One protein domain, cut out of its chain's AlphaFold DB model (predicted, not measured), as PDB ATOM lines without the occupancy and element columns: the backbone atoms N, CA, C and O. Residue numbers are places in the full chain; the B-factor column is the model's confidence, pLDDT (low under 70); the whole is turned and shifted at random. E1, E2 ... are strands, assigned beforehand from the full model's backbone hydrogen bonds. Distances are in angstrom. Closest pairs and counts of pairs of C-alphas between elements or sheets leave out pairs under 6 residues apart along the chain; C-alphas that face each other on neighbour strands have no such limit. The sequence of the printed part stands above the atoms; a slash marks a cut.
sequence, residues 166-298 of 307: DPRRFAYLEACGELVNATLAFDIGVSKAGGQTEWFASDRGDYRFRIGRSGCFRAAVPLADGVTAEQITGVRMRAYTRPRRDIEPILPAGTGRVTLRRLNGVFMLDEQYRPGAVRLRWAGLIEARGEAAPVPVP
ATOM      1  N   ASP A 166      91.534  71.330  93.401       98.00
ATOM      2  CA  ASP A 166      90.592  71.321  94.530       98.00
ATOM      3  C   ASP A 166      91.265  71.887  95.803       98.00
ATOM      4  O   ASP A 166      92.389  71.474  96.104       98.00
ATOM      5  N   PRO A 167      90.620  72.794  96.564       98.06
ATOM      6  CA  PRO A 167      91.194  73.386  97.776       98.06
ATOM      7  C   PRO A 167      91.712  72.361  98.800       98.06
ATOM      8  O   PRO A 167      92.677  72.629  99.511       98.06
ATOM      9  N   ARG A 168      91.165  71.139  98.822       98.25
ATOM     10  CA  ARG A 168      91.667  70.042  99.672       98.25
ATOM     11  C   ARG A 168      93.072  69.565  99.302       98.25
ATOM     12  O   ARG A 168      93.751  68.985 100.137       98.25
ATOM     13  N   ARG A 169      93.546  69.842  98.084       98.06
ATOM     14  CA  ARG A 169      94.903  69.520  97.613       98.06
ATOM     15  C   ARG A 169      95.945  70.576  97.991       98.06
ATOM     16  O   ARG A 169      97.045  70.567  97.441       98.06
ATOM     17  N   PHE A 170      95.626  71.497  98.897       98.62
ATOM     18  CA  PHE A 170      96.566  72.503  99.374       98.62
ATOM     19  C   PHE A 170      97.020  72.223 100.805       98.62
ATOM     20  O   PHE A 170      96.214  71.907 101.678       98.62
ATOM     21  N   ALA A 171      98.312  72.431 101.058       98.62
ATOM     22  CA  ALA A 171      98.811  72.681 102.402       98.62
ATOM     23  C   ALA A 171      98.661  74.170 102.722       98.62
ATOM     24  O   ALA A 171      99.331  75.017 102.128       98.62
ATOM     25  N   TYR A 172      97.785  74.478 103.669       98.69
ATOM     26  CA  TYR A 172      97.580  75.808 104.225       98.69
ATOM     27  C   TYR A 172      98.585  76.028 105.342       98.69
ATOM     28  O   TYR A 172      98.784  75.147 106.179       98.69
ATOM     29  N   LEU A 173      99.212  77.198 105.370       97.69
ATOM     30  CA  LEU A 173     100.170  77.560 106.404       97.69
ATOM     31  C   LEU A 173      99.916  78.972 106.918       97.69
ATOM     32  O   LEU A 173      99.664  79.890 106.140       97.69
ATOM     33  N   GLU A 174     100.032  79.149 108.229       98.25
ATOM     34  CA  GLU A 174     100.031  80.461 108.866       98.25
ATOM     35  C   GLU A 174     101.388  80.722 109.506       98.25
ATOM     36  O   GLU A 174     101.898  79.909 110.284       98.25
ATOM     37  N   ALA A 175     101.955  81.883 109.205       97.88
ATOM     38  CA  ALA A 175     103.239  82.293 109.735       97.88
ATOM     39  C   ALA A 175     103.221  83.778 110.108       97.88
ATOM     40  O   ALA A 175     102.415  84.548 109.591       97.88
ATOM     41  N   CYS A 176     104.116  84.172 111.012       98.31
ATOM     42  CA  CYS A 176     104.272  85.560 111.431       98.31
ATOM     43  C   CYS A 176     105.719  85.999 111.248       98.31
ATOM     44  O   CYS A 176     106.644  85.311 111.699       98.31
ATOM     45  N   GLY A 177     105.914  87.156 110.626       97.69
ATOM     46  CA  GLY A 177     107.244  87.681 110.366       97.69
ATOM     47  C   GLY A 177     107.270  89.133 109.912       97.69
ATOM     48  O   GLY A 177     106.242  89.783 109.729       97.69
ATOM     49  N   GLU A 178     108.486  89.626 109.727       98.38
ATOM     50  CA  GLU A 178     108.792  90.978 109.278       98.38
ATOM     51  C   GLU A 178     109.554  90.918 107.959       98.38
ATOM     52  O   GLU A 178     110.492  90.134 107.799       98.38
ATOM     53  N   LEU A 179     109.137  91.744 107.006       97.94
ATOM     54  CA  LEU A 179     109.757  91.882 105.696       97.94
ATOM     55  C   LEU A 179     110.339  93.292 105.581       97.94
ATOM     56  O   LEU A 179     109.625  94.282 105.730       97.94
ATOM     57  N   VAL A 180     111.622  93.387 105.244       97.69
ATOM     58  CA  VAL A 180     112.291  94.650 104.909       97.69
ATOM     59  C   VAL A 180     112.771  94.552 103.476       97.69
ATOM     60  O   VAL A 180     113.644  93.742 103.167       97.69
ATOM     61  N   ASN A 181     112.195  95.367 102.588       96.56
ATOM     62  CA  ASN A 181     112.539  95.363 101.162       96.56
ATOM     63  C   ASN A 181     112.470  93.969 100.513       96.56
ATOM     64  O   ASN A 181     113.200  93.673  99.569       96.56
ATOM     65  N   ALA A 182     111.583  93.112 101.020       97.62
ATOM     66  CA  ALA A 182     111.512  91.715 100.640       97.62
ATOM     67  C   ALA A 182     110.107  91.288 100.219       97.62
ATOM     68  O   ALA A 182     109.110  91.926 100.556       97.62
ATOM     69  N   THR A 183     110.059  90.168  99.506       98.06
ATOM     70  CA  THR A 183     108.878  89.314  99.386       98.06
ATOM     71  C   THR A 183     109.234  87.896  99.834       98.06
ATOM     72  O   THR A 183     110.410  87.524  99.859       98.06
ATOM     73  N   LEU A 184     108.227  87.123 100.223       97.94
ATOM     74  CA  LEU A 184     108.374  85.827 100.878       97.94
ATOM     75  C   LEU A 184     107.541  84.755 100.170       97.94
ATOM     76  O   LEU A 184     106.389  84.993  99.811       97.94
ATOM     77  N   ALA A 185     108.112  83.566 100.017       98.19
ATOM     78  CA  ALA A 185     107.405  82.353  99.615       98.19
ATOM     79  C   ALA A 185     107.742  81.200 100.568       98.19
ATOM     80  O   ALA A 185     108.772  81.229 101.251       98.19
ATOM     81  N   PHE A 186     106.894  80.176 100.589       98.38
ATOM     82  CA  PHE A 186     107.119  78.966 101.375       98.38
ATOM     83  C   PHE A 186     107.171  77.738 100.484       98.38
ATOM     84  O   PHE A 186     106.403  77.638  99.529       98.38
ATOM     85  N   ASP A 187     108.017  76.783 100.862       98.50
ATOM     86  CA  ASP A 187     107.981  75.441 100.303       98.50
ATOM     87  C   ASP A 187     107.443  74.450 101.333       98.50
ATOM     88  O   ASP A 187     107.858  74.481 102.497       98.50
ATOM     89  N   ILE A 188     106.594  73.527 100.890       98.56
ATOM     90  CA  ILE A 188     106.128  72.381 101.673       98.56
ATOM     91  C   ILE A 188     106.867  71.130 101.212       98.56
ATOM     92  O   ILE A 188     106.861  70.790 100.028       98.56
ATOM     93  N   GLY A 189     107.517  70.465 102.164       98.12
ATOM     94  CA  GLY A 189     108.185  69.187 101.967       98.12
ATOM     95  C   GLY A 189     107.200  68.043 102.157       98.12
ATOM     96  O   GLY A 189     106.543  67.963 103.196       98.12
ATOM     97  N   VAL A 190     107.113  67.161 101.165       97.81
ATOM     98  CA  VAL A 190     106.258  65.971 101.175       97.81
ATOM     99  C   VAL A 190     107.127  64.724 101.059       97.81
ATOM    100  O   VAL A 190     107.919  64.594 100.121       97.81
ATOM    101  N   SER A 191     106.975  63.783 101.990       96.19
ATOM    102  CA  SER A 191     107.662  62.492 101.930       96.19
ATOM    103  C   SER A 191     107.172  61.647 100.756       96.19
ATOM    104  O   SER A 191     105.965  61.460 100.570       96.19
ATOM    105  N   LYS A 192     108.115  61.063 100.017       92.44
ATOM    106  CA  LYS A 192     107.878  60.069  98.967       92.44
ATOM    107  C   LYS A 192     108.375  58.692  99.389       92.44
ATOM    108  O   LYS A 192     109.148  58.543 100.339       92.44
ATOM    109  N   ALA A 193     107.947  57.678  98.639       84.88
ATOM    110  CA  ALA A 193     108.519  56.344  98.738       84.88
ATOM    111  C   ALA A 193     110.053  56.410  98.587       84.88
ATOM    112  O   ALA A 193     110.574  57.182  97.784       84.88
ATOM    113  N   GLY A 194     110.774  55.630  99.393       82.81
ATOM    114  CA  GLY A 194     112.242  55.641  99.411       82.81
ATOM    115  C   GLY A 194     112.878  56.758 100.249       82.81
ATOM    116  O   GLY A 194     114.085  56.959 100.158       82.81
ATOM    117  N   GLY A 195     112.102  57.490 101.060       85.38
ATOM    118  CA  GLY A 195     112.622  58.474 102.025       85.38
ATOM    119  C   GLY A 195     113.020  59.825 101.424       85.38
ATOM    120  O   GLY A 195     113.491  60.707 102.141       85.38
ATOM    121  N   GLN A 196     112.814  60.017 100.120       92.06
ATOM    122  CA  GLN A 196     113.031  61.303  99.461       92.06
ATOM    123  C   GLN A 196     111.948  62.313  99.868       92.06
ATOM    124  O   GLN A 196     110.808  61.945 100.149       92.06
ATOM    125  N   THR A 197     112.299  63.600  99.887       95.69
ATOM    126  CA  THR A 197     111.346  64.697 100.117       95.69
ATOM    127  C   THR A 197     111.203  65.518  98.842       95.69
ATOM    128  O   THR A 197     112.184  66.092  98.367       95.69
ATOM    129  N   GLU A 198     109.985  65.592  98.310       97.50
ATOM    130  CA  GLU A 198     109.629  66.508  97.224       97.50
ATOM    131  C   GLU A 198     109.208  67.863  97.810       97.50
ATOM    132  O   GLU A 198     108.520  67.904  98.829       97.50
ATOM    133  N   TRP A 199     109.625  68.969  97.187       97.81
ATOM    134  CA  TRP A 199     109.342  70.326  97.663       97.81
ATOM    135  C   TRP A 199     108.418  71.067  96.699       97.81
ATOM    136  O   TRP A 199     108.759  71.257  95.532       97.81
ATOM    137  N   PHE A 200     107.285  71.537  97.213       98.19
ATOM    138  CA  PHE A 200     106.287  72.309  96.472       98.19
ATOM    139  C   PHE A 200     106.334  73.765  96.923       98.19
ATOM    140  O   PHE A 200     106.258  74.014  98.120       98.19
ATOM    141  N   ALA A 201     106.451  74.719  95.998       98.00
ATOM    142  CA  ALA A 201     106.567  76.145  96.317       98.00
ATOM    143  C   ALA A 201     105.218  76.874  96.208       98.00
ATOM    144  O   ALA A 201     104.477  76.665  95.245       98.00
ATOM    145  N   SER A 202     104.934  77.781  97.147       98.19
ATOM    146  CA  SER A 202     103.735  78.630  97.132       98.19
ATOM    147  C   SER A 202     103.704  79.563  95.920       98.19
ATOM    148  O   SER A 202     102.653  79.762  95.322       98.19
ATOM    149  N   ASP A 203     104.859  80.115  95.533       97.38
ATOM    150  CA  ASP A 203     104.953  81.089  94.442       97.38
ATOM    151  C   ASP A 203     104.965  80.444  93.051       97.38
ATOM    152  O   ASP A 203     104.716  81.117  92.055       97.38
ATOM    153  N   ARG A 204     105.251  79.136  92.976       95.94
ATOM    154  CA  ARG A 204     105.365  78.354  91.734       95.94
ATOM    155  C   ARG A 204     106.226  79.045  90.660       95.94
ATOM    156  O   ARG A 204     106.001  78.847  89.469       95.94
ATOM    157  N   GLY A 205     107.210  79.845  91.086       94.75
ATOM    158  CA  GLY A 205     108.096  80.621  90.213       94.75
ATOM    159  C   GLY A 205     107.580  81.999  89.770       94.75
ATOM    160  O   GLY A 205     108.340  82.736  89.145       94.75
ATOM    161  N   ASP A 206     106.349  82.390  90.105       95.50
ATOM    162  CA  ASP A 206     105.795  83.707  89.777       95.50
ATOM    163  C   ASP A 206     105.970  84.689  90.945       95.50
ATOM    164  O   ASP A 206     105.424  84.511  92.035       95.50
ATOM    165  N   TYR A 207     106.708  85.780  90.726       94.50
ATOM    166  CA  TYR A 207     106.967  86.768  91.778       94.50
ATOM    167  C   TYR A 207     105.697  87.449  92.311       94.50
ATOM    168  O   TYR A 207     105.693  87.927  93.446       94.50
ATOM    169  N   ARG A 208     104.613  87.486  91.523       94.50
ATOM    170  CA  ARG A 208     103.330  88.095  91.913       94.50
ATOM    171  C   ARG A 208     102.619  87.298  93.009       94.50
ATOM    172  O   ARG A 208     101.722  87.838  93.652       94.50
ATOM    173  N   PHE A 209     103.002  86.036  93.205       97.38
ATOM    174  CA  PHE A 209     102.407  85.107  94.173       97.38
ATOM    175  C   PHE A 209     103.100  85.158  95.541       97.38
ATOM    176  O   PHE A 209     102.730  84.428  96.460       97.38
ATOM    177  N   ARG A 210     104.133  85.993  95.678       97.75
ATOM    178  CA  ARG A 210     104.914  86.124  96.906       97.75
ATOM    179  C   ARG A 210     104.241  87.093  97.868       97.75
ATOM    180  O   ARG A 210     103.722  88.139  97.482       97.75
ATOM    181  N   ILE A 211     104.335  86.781  99.152       98.00
ATOM    182  CA  ILE A 211     103.835  87.620 100.236       98.00
ATOM    183  C   ILE A 211     104.721  88.863 100.352       98.00
ATOM    184  O   ILE A 211     105.932  88.754 100.520       98.00
ATOM    185  N   GLY A 212     104.115  90.048 100.276       96.44
ATOM    186  CA  GLY A 212     104.805  91.343 100.361       96.44
ATOM    187  C   GLY A 212     104.461  92.169 101.604       96.44
ATOM    188  O   GLY A 212     104.580  93.393 101.550       96.44
ATOM    189  N   ARG A 213     103.988  91.528 102.683       95.81
ATOM    190  CA  ARG A 213     103.524  92.182 103.922       95.81
ATOM    191  C   ARG A 213     104.126  91.545 105.177       95.81
ATOM    192  O   ARG A 213     104.335  90.334 105.206       95.81
ATOM    193  N   SER A 214     104.367  92.367 106.195       97.25
ATOM    194  CA  SER A 214     104.723  91.935 107.555       97.25
ATOM    195  C   SER A 214     103.472  91.571 108.367       97.25
ATOM    196  O   SER A 214     102.345  91.796 107.924       97.25
ATOM    197  N   GLY A 215     103.676  91.042 109.573       97.06
ATOM    198  CA  GLY A 215     102.614  90.597 110.472       97.06
ATOM    199  C   GLY A 215     102.372  89.097 110.349       97.06
ATOM    200  O   GLY A 215     103.251  88.354 109.910       97.06
ATOM    201  N   CYS A 216     101.189  88.650 110.761       97.69
ATOM    202  CA  CYS A 216     100.759  87.273 110.557       97.69
ATOM    203  C   CYS A 216      99.962  87.160 109.262       97.69
ATOM    204  O   CYS A 216      99.076  87.966 108.975       97.69
ATOM    205  N   PHE A 217     100.304  86.164 108.463       95.94
ATOM    206  CA  PHE A 217      99.745  85.951 107.141       95.94
ATOM    207  C   PHE A 217      99.547  84.465 106.882       95.94
ATOM    208  O   PHE A 217     100.213  83.606 107.467       95.94
ATOM    209  N   ARG A 218      98.630  84.181 105.963       96.44
ATOM    210  CA  ARG A 218      98.348  82.843 105.470       96.44
ATOM    211  C   ARG A 218      98.797  82.693 104.021       96.44
ATOM    212  O   ARG A 218      98.776  83.658 103.260       96.44
ATOM    213  N   ALA A 219      99.216  81.488 103.667       98.06
ATOM    214  CA  ALA A 219      99.491  81.051 102.304       98.06
ATOM    215  C   ALA A 219      98.981  79.622 102.120       98.06
ATOM    216  O   ALA A 219      98.779  78.895 103.095       98.06
ATOM    217  N   ALA A 220      98.803  79.211 100.872       98.44
ATOM    218  CA  ALA A 220      98.480  77.842 100.521       98.44
ATOM    219  C   ALA A 220      99.399  77.349  99.399       98.44
ATOM    220  O   ALA A 220      99.654  78.055  98.420       98.44
ATOM    221  N   VAL A 221      99.894  76.122  99.544       98.62
ATOM    222  CA  VAL A 221     100.787  75.468  98.584       98.62
ATOM    223  C   VAL A 221     100.051  74.308  97.923       98.62
ATOM    224  O   VAL A 221      99.659  73.383  98.638       98.62
ATOM    225  N   PRO A 222      99.848  74.322  96.592       98.00
ATOM    226  CA  PRO A 222      99.208  73.209  95.907       98.00
ATOM    227  C   PRO A 222     100.136  71.997  95.906       98.00
ATOM    228  O   PRO A 222     101.318  72.107  95.573       98.00
ATOM    229  N   LEU A 223      99.586  70.838  96.245       97.81
ATOM    230  CA  LEU A 223     100.297  69.568  96.300       97.81
ATOM    231  C   LEU A 223      99.876  68.651  95.145       97.81
ATOM    232  O   LEU A 223      98.845  68.837  94.476       97.81
ATOM    233  N   ALA A 224     100.704  67.636  94.902       96.00
ATOM    234  CA  ALA A 224     100.357  66.550  93.997       96.00
ATOM    235  C   ALA A 224      99.066  65.846  94.450       96.00
ATOM    236  O   ALA A 224      98.706  65.866  95.629       96.00
ATOM    237  N   ASP A 225      98.358  65.244  93.497       95.38
ATOM    238  CA  ASP A 225      97.157  64.475  93.807       95.38
ATOM    239  C   ASP A 225      97.470  63.284  94.731       95.38
ATOM    240  O   ASP A 225      98.565  62.716  94.683       95.38
ATOM    241  N   GLY A 226      96.526  62.954  95.610       94.94
ATOM    242  CA  GLY A 226      96.673  61.892  96.610       94.94
ATOM    243  C   GLY A 226      97.628  62.186  97.777       94.94
ATOM    244  O   GLY A 226      97.796  61.323  98.636       94.94
ATOM    245  N   VAL A 227      98.253  63.370  97.849       96.75
ATOM    246  CA  VAL A 227      99.053  63.756  99.025       96.75
ATOM    247  C   VAL A 227      98.142  63.990 100.232       96.75
ATOM    248  O   VAL A 227      97.163  64.726 100.151       96.75
ATOM    249  N   THR A 228      98.506  63.384 101.359       95.69
ATOM    250  CA  THR A 228      97.821  63.494 102.656       95.69
ATOM    251  C   THR A 228      98.598  64.376 103.633       95.69
ATOM    252  O   THR A 228      99.804  64.605 103.478       95.69
ATOM    253  N   ALA A 229      97.927  64.849 104.685       95.50
ATOM    254  CA  ALA A 229      98.538  65.703 105.703       95.50
ATOM    255  C   ALA A 229      99.676  64.992 106.469       95.50
ATOM    256  O   ALA A 229     100.621  65.631 106.936       95.50
ATOM    257  N   GLU A 230      99.622  63.667 106.585       93.88
ATOM    258  CA  GLU A 230     100.627  62.827 107.239       93.88
ATOM    259  C   GLU A 230     101.960  62.825 106.490       93.88
ATOM    260  O   GLU A 230     103.008  62.659 107.111       93.88
ATOM    261  N   GLN A 231     101.926  63.045 105.175       95.69
ATOM    262  CA  GLN A 231     103.118  63.078 104.331       95.69
ATOM    263  C   GLN A 231     103.845  64.427 104.381       95.69
ATOM    264  O   GLN A 231     104.929  64.541 103.814       95.69
ATOM    265  N   ILE A 232     103.285  65.449 105.035       97.00
ATOM    266  CA  ILE A 232     103.943  66.748 105.206       97.00
ATOM    267  C   ILE A 232     105.065  66.610 106.242       97.00
ATOM    268  O   ILE A 232     104.810  66.390 107.427       97.00
ATOM    269  N   THR A 233     106.311  66.775 105.801       95.19
ATOM    270  CA  THR A 233     107.511  66.547 106.624       95.19
ATOM    271  C   THR A 233     108.315  67.801 106.930       95.19
ATOM    272  O   THR A 233     109.173  67.766 107.811       95.19
ATOM    273  N   GLY A 234     108.066  68.918 106.245       96.62
ATOM    274  CA  GLY A 234     108.810  70.140 106.525       96.62
ATOM    275  C   GLY A 234     108.297  71.383 105.820       96.62
ATOM    276  O   GLY A 234     107.481  71.323 104.903       96.62
ATOM    277  N   VAL A 235     108.835  72.520 106.256       98.25
ATOM    278  CA  VAL A 235     108.616  73.837 105.656       98.25
ATOM    279  C   VAL A 235     109.969  74.484 105.389       98.25
ATOM    280  O   VAL A 235     110.875  74.407 106.222       98.25
ATOM    281  N   ARG A 236     110.113  75.152 104.246       97.94
ATOM    282  CA  ARG A 236     111.217  76.087 103.982       97.94
ATOM    283  C   ARG A 236     110.651  77.457 103.668       97.94
ATOM    284  O   ARG A 236     109.566  77.560 103.106       97.94
ATOM    285  N   MET A 237     111.396  78.499 104.001       97.56
ATOM    286  CA  MET A 237     111.092  79.857 103.575       97.56
ATOM    287  C   MET A 237     112.087  80.322 102.517       97.56
ATOM    288  O   MET A 237     113.277  80.003 102.582       97.56
ATOM    289  N   ARG A 238     111.601  81.101 101.552       98.06
ATOM    290  CA  ARG A 238     112.411  81.758 100.524       98.06
ATOM    291  C   ARG A 238     112.185  83.256 100.590       98.06
ATOM    292  O   ARG A 238     111.052  83.717 100.466       98.06
ATOM    293  N   ALA A 239     113.266  84.000 100.776       98.06
ATOM    294  CA  ALA A 239     113.246  85.451 100.726       98.06
ATOM    295  C   ALA A 239     113.730  85.931  99.360       98.06
ATOM    296  O   ALA A 239     114.683  85.398  98.791       98.06
ATOM    297  N   TYR A 240     113.099  86.984  98.865       98.12
ATOM    298  CA  TYR A 240     113.467  87.658  97.626       98.12
ATOM    299  C   TYR A 240     113.543  89.148  97.891       98.12
ATOM    300  O   TYR A 240     112.736  89.670  98.660       98.12
ATOM    301  N   THR A 241     114.458  89.847  97.233       97.88
ATOM    302  CA  THR A 241     114.394  91.305  97.167       97.88
ATOM    303  C   THR A 241     113.103  91.691  96.451       97.88
ATOM    304  O   THR A 241     112.739  91.105  95.429       97.88
ATOM    305  N   ARG A 242     112.340  92.624  97.027       95.19
ATOM    306  CA  ARG A 242     111.049  93.016  96.452       95.19
ATOM    307  C   ARG A 242     111.245  93.609  95.048       95.19
ATOM    308  O   ARG A 242     112.236  94.308  94.824       95.19
ATOM    309  N   PRO A 243     110.292  93.400  94.124       91.62
ATOM    310  CA  PRO A 243     110.310  94.102  92.848       91.62
ATOM    311  C   PRO A 243     110.163  95.617  93.058       91.62
ATOM    312  O   PRO A 243     109.694  96.088  94.106       91.62
ATOM    313  N   ARG A 244     110.562  96.381  92.036       90.44
ATOM    314  CA  ARG A 244     110.371  97.834  91.979       90.44
ATOM    315  C   ARG A 244     108.891  98.178  92.181       90.44
ATOM    316  O   ARG A 244     108.025  97.509  91.620       90.44
ATOM    317  N   ARG A 245     108.621  99.228  92.957       85.62
ATOM    318  CA  ARG A 245     107.290  99.835  93.089       85.62
ATOM    319  C   ARG A 245     107.318 101.195  92.403       85.62
ATOM    320  O   ARG A 245     108.190 102.002  92.711       85.62
ATOM    321  N   ASP A 246     106.410 101.418  91.462       82.38
ATOM    322  CA  ASP A 246     106.207 102.697  90.776       82.38
ATOM    323  C   ASP A 246     107.518 103.390  90.344       82.38
ATOM    324  O   ASP A 246     108.326 102.829  89.595       82.38
ATOM    325  N   ILE A 247     107.738 104.616  90.824       85.56
ATOM    326  CA  ILE A 247     108.893 105.459  90.505       85.56
ATOM    327  C   ILE A 247     110.114 105.200  91.399       85.56
ATOM    328  O   ILE A 247     111.156 105.812  91.171       85.56
ATOM    329  N   GLU A 248     110.040 104.284  92.369       89.06
ATOM    330  CA  GLU A 248     111.150 104.000  93.285       89.06
ATOM    331  C   GLU A 248     112.385 103.442  92.553       89.06
ATOM    332  O   GLU A 248     112.247 102.794  91.505       89.06
ATOM    333  N   PRO A 249     113.602 103.648  93.092       87.94
ATOM    334  CA  PRO A 249     114.801 103.020  92.554       87.94
ATOM    335  C   PRO A 249     114.732 101.491  92.659       87.94
ATOM    336  O   PRO A 249     114.153 100.926  93.589       87.94
ATOM    337  N   ILE A 250     115.368 100.810  91.702       91.06
ATOM    338  CA  ILE A 250     115.544  99.356  91.755       91.06
ATOM    339  C   ILE A 250     116.484  99.029  92.915       91.06
ATOM    340  O   ILE A 250     117.573  99.592  93.028       91.06
ATOM    341  N   LEU A 251     116.062  98.101  93.769       94.25
ATOM    342  CA  LEU A 251     116.889  97.613  94.860       94.25
ATOM    343  C   LEU A 251     117.893  96.576  94.341       94.25
ATOM    344  O   LEU A 251     117.514  95.728  93.527       94.25
ATOM    345  N   PRO A 252     119.152  96.590  94.811       94.94
ATOM    346  CA  PRO A 252     120.107  95.549  94.457       94.94
ATOM    347  C   PRO A 252     119.612  94.171  94.909       94.94
ATOM    348  O   PRO A 252     119.092  94.027  96.019       94.94
ATOM    349  N   ALA A 253     119.808  93.154  94.071       94.62
ATOM    350  CA  ALA A 253     119.519  91.772  94.443       94.62
ATOM    351  C   ALA A 253     120.286  91.383  95.721       94.62
ATOM    352  O   ALA A 253     121.410  91.831  95.956       94.62
ATOM    353  N   GLY A 254     119.672  90.561  96.562       95.69
ATOM    354  CA  GLY A 254     120.212  90.123  97.845       95.69
ATOM    355  C   GLY A 254     119.969  91.061  99.028       95.69
ATOM    356  O   GLY A 254     120.374  90.740 100.148       95.69
ATOM    357  N   THR A 255     119.334  92.219  98.819       96.12
ATOM    358  CA  THR A 255     119.161  93.237  99.874       96.12
ATOM    359  C   THR A 255     117.882  93.084 100.687       96.12
ATOM    360  O   THR A 255     117.816  93.603 101.805       96.12
ATOM    361  N   GLY A 256     116.891  92.346 100.177       97.56
ATOM    362  CA  GLY A 256     115.696  91.998 100.941       97.56
ATOM    363  C   GLY A 256     116.037  91.193 102.197       97.56
ATOM    364  O   GLY A 256     116.941  90.355 102.190       97.56
ATOM    365  N   ARG A 257     115.311  91.430 103.291       98.31
ATOM    366  CA  ARG A 257     115.428  90.667 104.540       98.31
ATOM    367  C   ARG A 257     114.063  90.195 105.009       98.31
ATOM    368  O   ARG A 257     113.100  90.960 104.994       98.31
ATOM    369  N   VAL A 258     114.007  88.943 105.440       98.44
ATOM    370  CA  VAL A 258     112.841  88.338 106.081       98.44
ATOM    371  C   VAL A 258     113.256  87.841 107.453       98.44
ATOM    372  O   VAL A 258     114.224  87.088 107.557       98.44
ATOM    373  N   THR A 259     112.483  88.203 108.469       98.44
ATOM    374  CA  THR A 259     112.587  87.657 109.821       98.44
ATOM    375  C   THR A 259     111.313  86.889 110.126       98.44
ATOM    376  O   THR A 259     110.254  87.488 110.312       98.44
ATOM    377  N   LEU A 260     111.393  85.563 110.194       98.06
ATOM    378  CA  LEU A 260     110.278  84.721 110.608       98.06
ATOM    379  C   LEU A 260     110.336  84.490 112.117       98.06
ATOM    380  O   LEU A 260     111.370  84.098 112.658       98.06
ATOM    381  N   ARG A 261     109.213  84.721 112.795       97.62
ATOM    382  CA  ARG A 261     109.081  84.548 114.248       97.62
ATOM    383  C   ARG A 261     108.307  83.292 114.615       97.62
ATOM    384  O   ARG A 261     108.570  82.667 115.642       97.62
ATOM    385  N   ARG A 262     107.302  82.943 113.810       97.12
ATOM    386  CA  ARG A 262     106.380  81.839 114.099       97.12
ATOM    387  C   ARG A 262     105.905  81.162 112.822       97.12
ATOM    388  O   ARG A 262     105.667  81.826 111.819       97.12
ATOM    389  N   LEU A 263     105.695  79.856 112.927       97.81
ATOM    390  CA  LEU A 263     104.835  79.039 112.080       97.81
ATOM    391  C   LEU A 263     103.720  78.512 112.989       97.81
ATOM    392  O   LEU A 263     103.933  77.595 113.786       97.81
ATOM    393  N   ASN A 264     102.546  79.131 112.911       96.94
ATOM    394  CA  ASN A 264     101.415  78.813 113.781       96.94
ATOM    395  C   ASN A 264     100.753  77.483 113.412       96.94
ATOM    396  O   ASN A 264     100.199  76.803 114.281       96.94
ATOM    397  N   GLY A 265     100.846  77.081 112.148       96.69
ATOM    398  CA  GLY A 265     100.374  75.781 111.711       96.69
ATOM    399  C   GLY A 265     100.601  75.530 110.232       96.69
ATOM    400  O   GLY A 265     100.643  76.471 109.445       96.69
ATOM    401  N   VAL A 266     100.698  74.248 109.884       98.25
ATOM    402  CA  VAL A 266     100.480  73.723 108.531       98.25
ATOM    403  C   VAL A 266      99.393  72.660 108.608       98.25
ATOM    404  O   VAL A 266      99.483  71.784 109.469       98.25
ATOM    405  N   PHE A 267      98.387  72.723 107.743       97.69
ATOM    406  CA  PHE A 267      97.284  71.761 107.691       97.69
ATOM    407  C   PHE A 267      96.771  71.584 106.255       97.69
ATOM    408  O   PHE A 267      97.106  72.363 105.366       97.69
ATOM    409  N   MET A 268      95.950  70.562 106.033       98.56
ATOM    410  CA  MET A 268      95.153  70.389 104.812       98.56
ATOM    411  C   MET A 268      93.672  70.387 105.184       98.56
ATOM    412  O   MET A 268      93.335  70.134 106.343       98.56
ATOM    413  N   LEU A 269      92.791  70.682 104.228       98.38
ATOM    414  CA  LEU A 269      91.352  70.533 104.447       98.38
ATOM    415  C   LEU A 269      90.939  69.058 104.335       98.38
ATOM    416  O   LEU A 269      91.476  68.329 103.502       98.38
ATOM    417  N   ASP A 270      89.979  68.637 105.156       97.12
ATOM    418  CA  ASP A 270      89.374  67.306 105.092       97.12
ATOM    419  C   ASP A 270      88.363  67.180 103.937       97.12
ATOM    420  O   ASP A 270      88.132  68.107 103.153       97.12
ATOM    421  N   GLU A 271      87.727  66.015 103.819       96.25
ATOM    422  CA  GLU A 271      86.730  65.746 102.779       96.25
ATOM    423  C   GLU A 271      85.529  66.705 102.812       96.25
ATOM    424  O   GLU A 271      84.917  66.938 101.767       96.25
ATOM    425  N   GLN A 272      85.226  67.285 103.978       96.62
ATOM    426  CA  GLN A 272      84.152  68.248 104.217       96.62
ATOM    427  C   GLN A 272      84.649  69.703 104.223       96.62
ATOM    428  O   GLN A 272      83.924  70.591 104.672       96.62
ATOM    429  N   TYR A 273      85.854  69.968 103.706       97.62
ATOM    430  CA  TYR A 273      86.482  71.294 103.658       97.62
ATOM    431  C   TYR A 273      86.816  71.908 105.018       97.62
ATOM    432  O   TYR A 273      87.047  73.110 105.106       97.62
ATOM    433  N   ARG A 274      86.877  71.118 106.089       97.50
ATOM    434  CA  ARG A 274      87.269  71.627 107.407       97.50
ATOM    435  C   ARG A 274      88.788  71.568 107.557       97.50
ATOM    436  O   ARG A 274      89.391  70.598 107.103       97.50
ATOM    437  N   PRO A 275      89.426  72.549 108.216       97.50
ATOM    438  CA  PRO A 275      90.830  72.453 108.592       97.50
ATOM    439  C   PRO A 275      91.109  71.165 109.371       97.50
ATOM    440  O   PRO A 275      90.517  70.919 110.422       97.50
ATOM    441  N   GLY A 276      92.007  70.337 108.843       96.12
ATOM    442  CA  GLY A 276      92.495  69.149 109.525       96.12
ATOM    443  C   GLY A 276      93.424  69.488 110.691       96.12
ATOM    444  O   GLY A 276      93.726  70.650 110.984       96.12
ATOM    445  N   ALA A 277      93.926  68.447 111.358       94.62
ATOM    446  CA  ALA A 277      94.892  68.622 112.432       94.62
ATOM    447  C   ALA A 277      96.148  69.347 111.926       94.62
ATOM    448  O   ALA A 277      96.720  69.001 110.888       94.62
ATOM    449  N   VAL A 278      96.610  70.332 112.699       95.62
ATOM    450  CA  VAL A 278      97.898  70.976 112.439       95.62
ATOM    451  C   VAL A 278      98.999  69.921 112.506       95.62
ATOM    452  O   VAL A 278      98.998  69.097 113.413       95.62
ATOM    453  N   ARG A 279      99.915  69.950 111.536       94.50
ATOM    454  CA  ARG A 279     101.009  68.983 111.365       94.50
ATOM    455  C   ARG A 279     102.352  69.506 111.832       94.50
ATOM    456  O   ARG A 279     103.158  68.749 112.360       94.50
ATOM    457  N   LEU A 280     102.600  70.795 111.619       96.12
ATOM    458  CA  LEU A 280     103.874  71.448 111.902       96.12
ATOM    459  C   LEU A 280     103.616  72.764 112.623       96.12
ATOM    460  O   LEU A 280     102.741  73.533 112.224       96.12
ATOM    461  N   ARG A 281     104.390  73.023 113.677       96.12
ATOM    462  CA  ARG A 281     104.411  74.298 114.402       96.12
ATOM    463  C   ARG A 281     105.830  74.648 114.786       96.12
ATOM    464  O   ARG A 281     106.640  73.769 115.065       96.12
ATOM    465  N   TRP A 282     106.105  75.939 114.844       96.94
ATOM    466  CA  TRP A 282     107.392  76.435 115.293       96.94
ATOM    467  C   TRP A 282     107.279  77.870 115.813       96.94
ATOM    468  O   TRP A 282     106.455  78.653 115.343       96.94
ATOM    469  N   ALA A 283     108.127  78.216 116.773       96.25
ATOM    470  CA  ALA A 283     108.328  79.582 117.231       96.25
ATOM    471  C   ALA A 283     109.815  79.799 117.530       96.25
ATOM    472  O   ALA A 283     110.485  78.903 118.043       96.25
ATOM    473  N   GLY A 284     110.320  80.986 117.213       95.50
ATOM    474  CA  GLY A 284     111.716  81.351 117.409       95.50
ATOM    475  C   GLY A 284     112.100  82.556 116.558       95.50
ATOM    476  O   GLY A 284     111.320  83.490 116.394       95.50
ATOM    477  N   LEU A 285     113.316  82.544 116.027       96.69
ATOM    478  CA  LEU A 285     113.810  83.546 115.091       96.69
ATOM    479  C   LEU A 285     114.575  82.831 113.980       96.69
ATOM    480  O   LEU A 285     115.514  82.090 114.264       96.69
ATOM    481  N   ILE A 286     114.185  83.067 112.730       96.94
ATOM    482  CA  ILE A 286     114.962  82.675 111.552       96.94
ATOM    483  C   ILE A 286     115.029  83.880 110.634       96.94
ATOM    484  O   ILE A 286     114.026  84.556 110.407       96.94
ATOM    485  N   GLU A 287     116.206  84.111 110.076       97.62
ATOM    486  CA  GLU A 287     116.434  85.159 109.099       97.62
ATOM    487  C   GLU A 287     116.745  84.550 107.732       97.62
ATOM    488  O   GLU A 287     117.433  83.533 107.624       97.62
ATOM    489  N   ALA A 288     116.260  85.193 106.675       97.38
ATOM    490  CA  ALA A 288     116.690  84.927 105.310       97.38
ATOM    491  C   ALA A 288     116.986  86.240 104.588       97.38
ATOM    492  O   ALA A 288     116.323  87.262 104.800       97.38
ATOM    493  N   ARG A 289     117.989  86.196 103.712       97.44
ATOM    494  CA  ARG A 289     118.300  87.279 102.777       97.44
ATOM    495  C   ARG A 289     117.668  86.990 101.424       97.44
ATOM    496  O   ARG A 289     117.498  85.826 101.064       97.44
ATOM    497  N   GLY A 290     117.350  88.052 100.693       96.50
ATOM    498  CA  GLY A 290     116.880  87.967  99.320       96.50
ATOM    499  C   GLY A 290     117.801  87.084  98.484       96.50
ATOM    500  O   GLY A 290     119.018  87.114  98.666       96.50
ATOM    501  N   GLU A 291     117.217  86.270  97.608       96.56
ATOM    502  CA  GLU A 291     117.944  85.452  96.630       96.56
ATOM    503  C   GLU A 291     118.873  84.384  97.252       96.56
ATOM    504  O   GLU A 291     119.544  83.653  96.524       96.56
ATOM    505  N   ALA A 292     118.899  84.247  98.583       95.44
ATOM    506  CA  ALA A 292     119.623  83.185  99.267       95.44
ATOM    507  C   ALA A 292     118.933  81.825  99.075       95.44
ATOM    508  O   ALA A 292     117.770  81.729  98.671       95.44
ATOM    509  N   ALA A 293     119.654  80.750  99.406       96.94
ATOM    510  CA  ALA A 293     119.092  79.405  99.403       96.94
ATOM    511  C   ALA A 293     117.872  79.301 100.348       96.94
ATOM    512  O   ALA A 293     117.842  79.984 101.377       96.94
ATOM    513  N   PRO A 294     116.886  78.431 100.044       97.56
ATOM    514  CA  PRO A 294     115.739  78.210 100.919       97.56
ATOM    515  C   PRO A 294     116.176  77.831 102.339       97.56
ATOM    516  O   PRO A 294     116.986  76.920 102.519       97.56
ATOM    517  N   VAL A 295     115.613  78.498 103.345       97.88
ATOM    518  CA  VAL A 295     115.964  78.287 104.753       97.88
ATOM    519  C   VAL A 295     114.938  77.350 105.401       97.88
ATOM    520  O   VAL A 295     113.748  77.680 105.406       97.88
ATOM    521  N   PRO A 296     115.341  76.183 105.938       97.38
ATOM    522  CA  PRO A 296     114.430  75.291 106.650       97.38
ATOM    523  C   PRO A 296     113.850  75.945 107.907       97.38
ATOM    524  O   PRO A 296     114.581  76.525 108.707       97.38
ATOM    525  N   VAL A 297     112.541  75.794 108.109       96.75
ATOM    526  CA  VAL A 297     111.890  76.105 109.382       96.75
ATOM    527  C   VAL A 297     111.970  74.843 110.249       96.75
ATOM    528  O   VAL A 297     111.476  73.800 109.814       96.75
ATOM    529  N   PRO A 298     112.572  74.880 111.454       91.88
ATOM    530  CA  PRO A 298     112.771  73.713 112.300       91.88
ATOM    531  C   PRO A 298     111.478  73.406 113.062       91.88
ATOM    532  O   PRO A 298     111.407  73.492 114.285       91.88
TER     533      PRO A 298
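What this domain is: This is residues 166 to 298 of the 307 residues of an uncharacterized protein of Acidobacteria bacterium (UniProt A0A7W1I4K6). Two strongly twisted, four-stranded sheets lie face to face as a sandwich, their strands 32 degrees from one sheet to the other, and the chain changes sheet five times. Long loops, residues 242 to 256 and residues 268 to 279, lie at opposite ends of the long axis. The printed part has 133 residues with no named helix and eight strands, E1 to E8 in turn; the sheet orders are E4 E1 E6 E7 and E3 E2 E5 E8, both antiparallel, and the class is all strand. The whole is compact, with a radius of gyration of the C-alphas of 15.1 A, and an elongated outline of 47 by 26 by 26 A.

Where its parts are: E1, residues 170 to 180, begins at C-alpha 170 (96.566, 72.503, 99.374), measures 27.7 A and bends by 69 degrees at residue 176. E2, residues 182 to 191, measures 29.5 A, and E3, residues 197 to 201, 13.0 A. E4, residues 215 to 222, measures 22.9 A, and E5, residues 232 to 241, 27.9 A. E6, residues 257 to 267, measures 26.4 A and bends by 70 degrees at residue 264. E7, residues 280 to 289, measures 23.3 A and bends by 86 degrees at residue 284. E8, residues 295 to 297, measures 6.5 A and ends at C-alpha 297 (111.890, 76.105, 109.382).

How they stand to each other: In the first sheet E1 is an inner strand, with N 173 and O 219 of E4 2.9 A apart and N 178 and O 259 of E6 2.8 A apart, within hydrogen-bond range. E6 and E7 form a hairpin, with N 260 and O 286 2.8 A apart. In the second sheet the hairpin E2 and E3 has N 188 and O 200 2.8 A apart. E2 and E5 have N 187 and O 236 2.8 A apart, and E5 and E8 have N 237 and O 295 2.9 A apart. Between the sheets, the closest C-alphas of E3 and E4 are those of Ala 201 and Val 221, 6.2 A; those of E5 and E7 are Ala 239 and Arg 289, 5.8 A. E1 and E5 are near each other, while E3 and E7 are apart.

The domain as a whole: The two C-alphas farthest apart, those of Gly 194 and Ile 247, are 50.7 A apart. The links E3 to E4, E5 to E6 and E6 to E7 are long. The printed part has no cut. Its mean pLDDT is 96.1, and no printed residue is under 70.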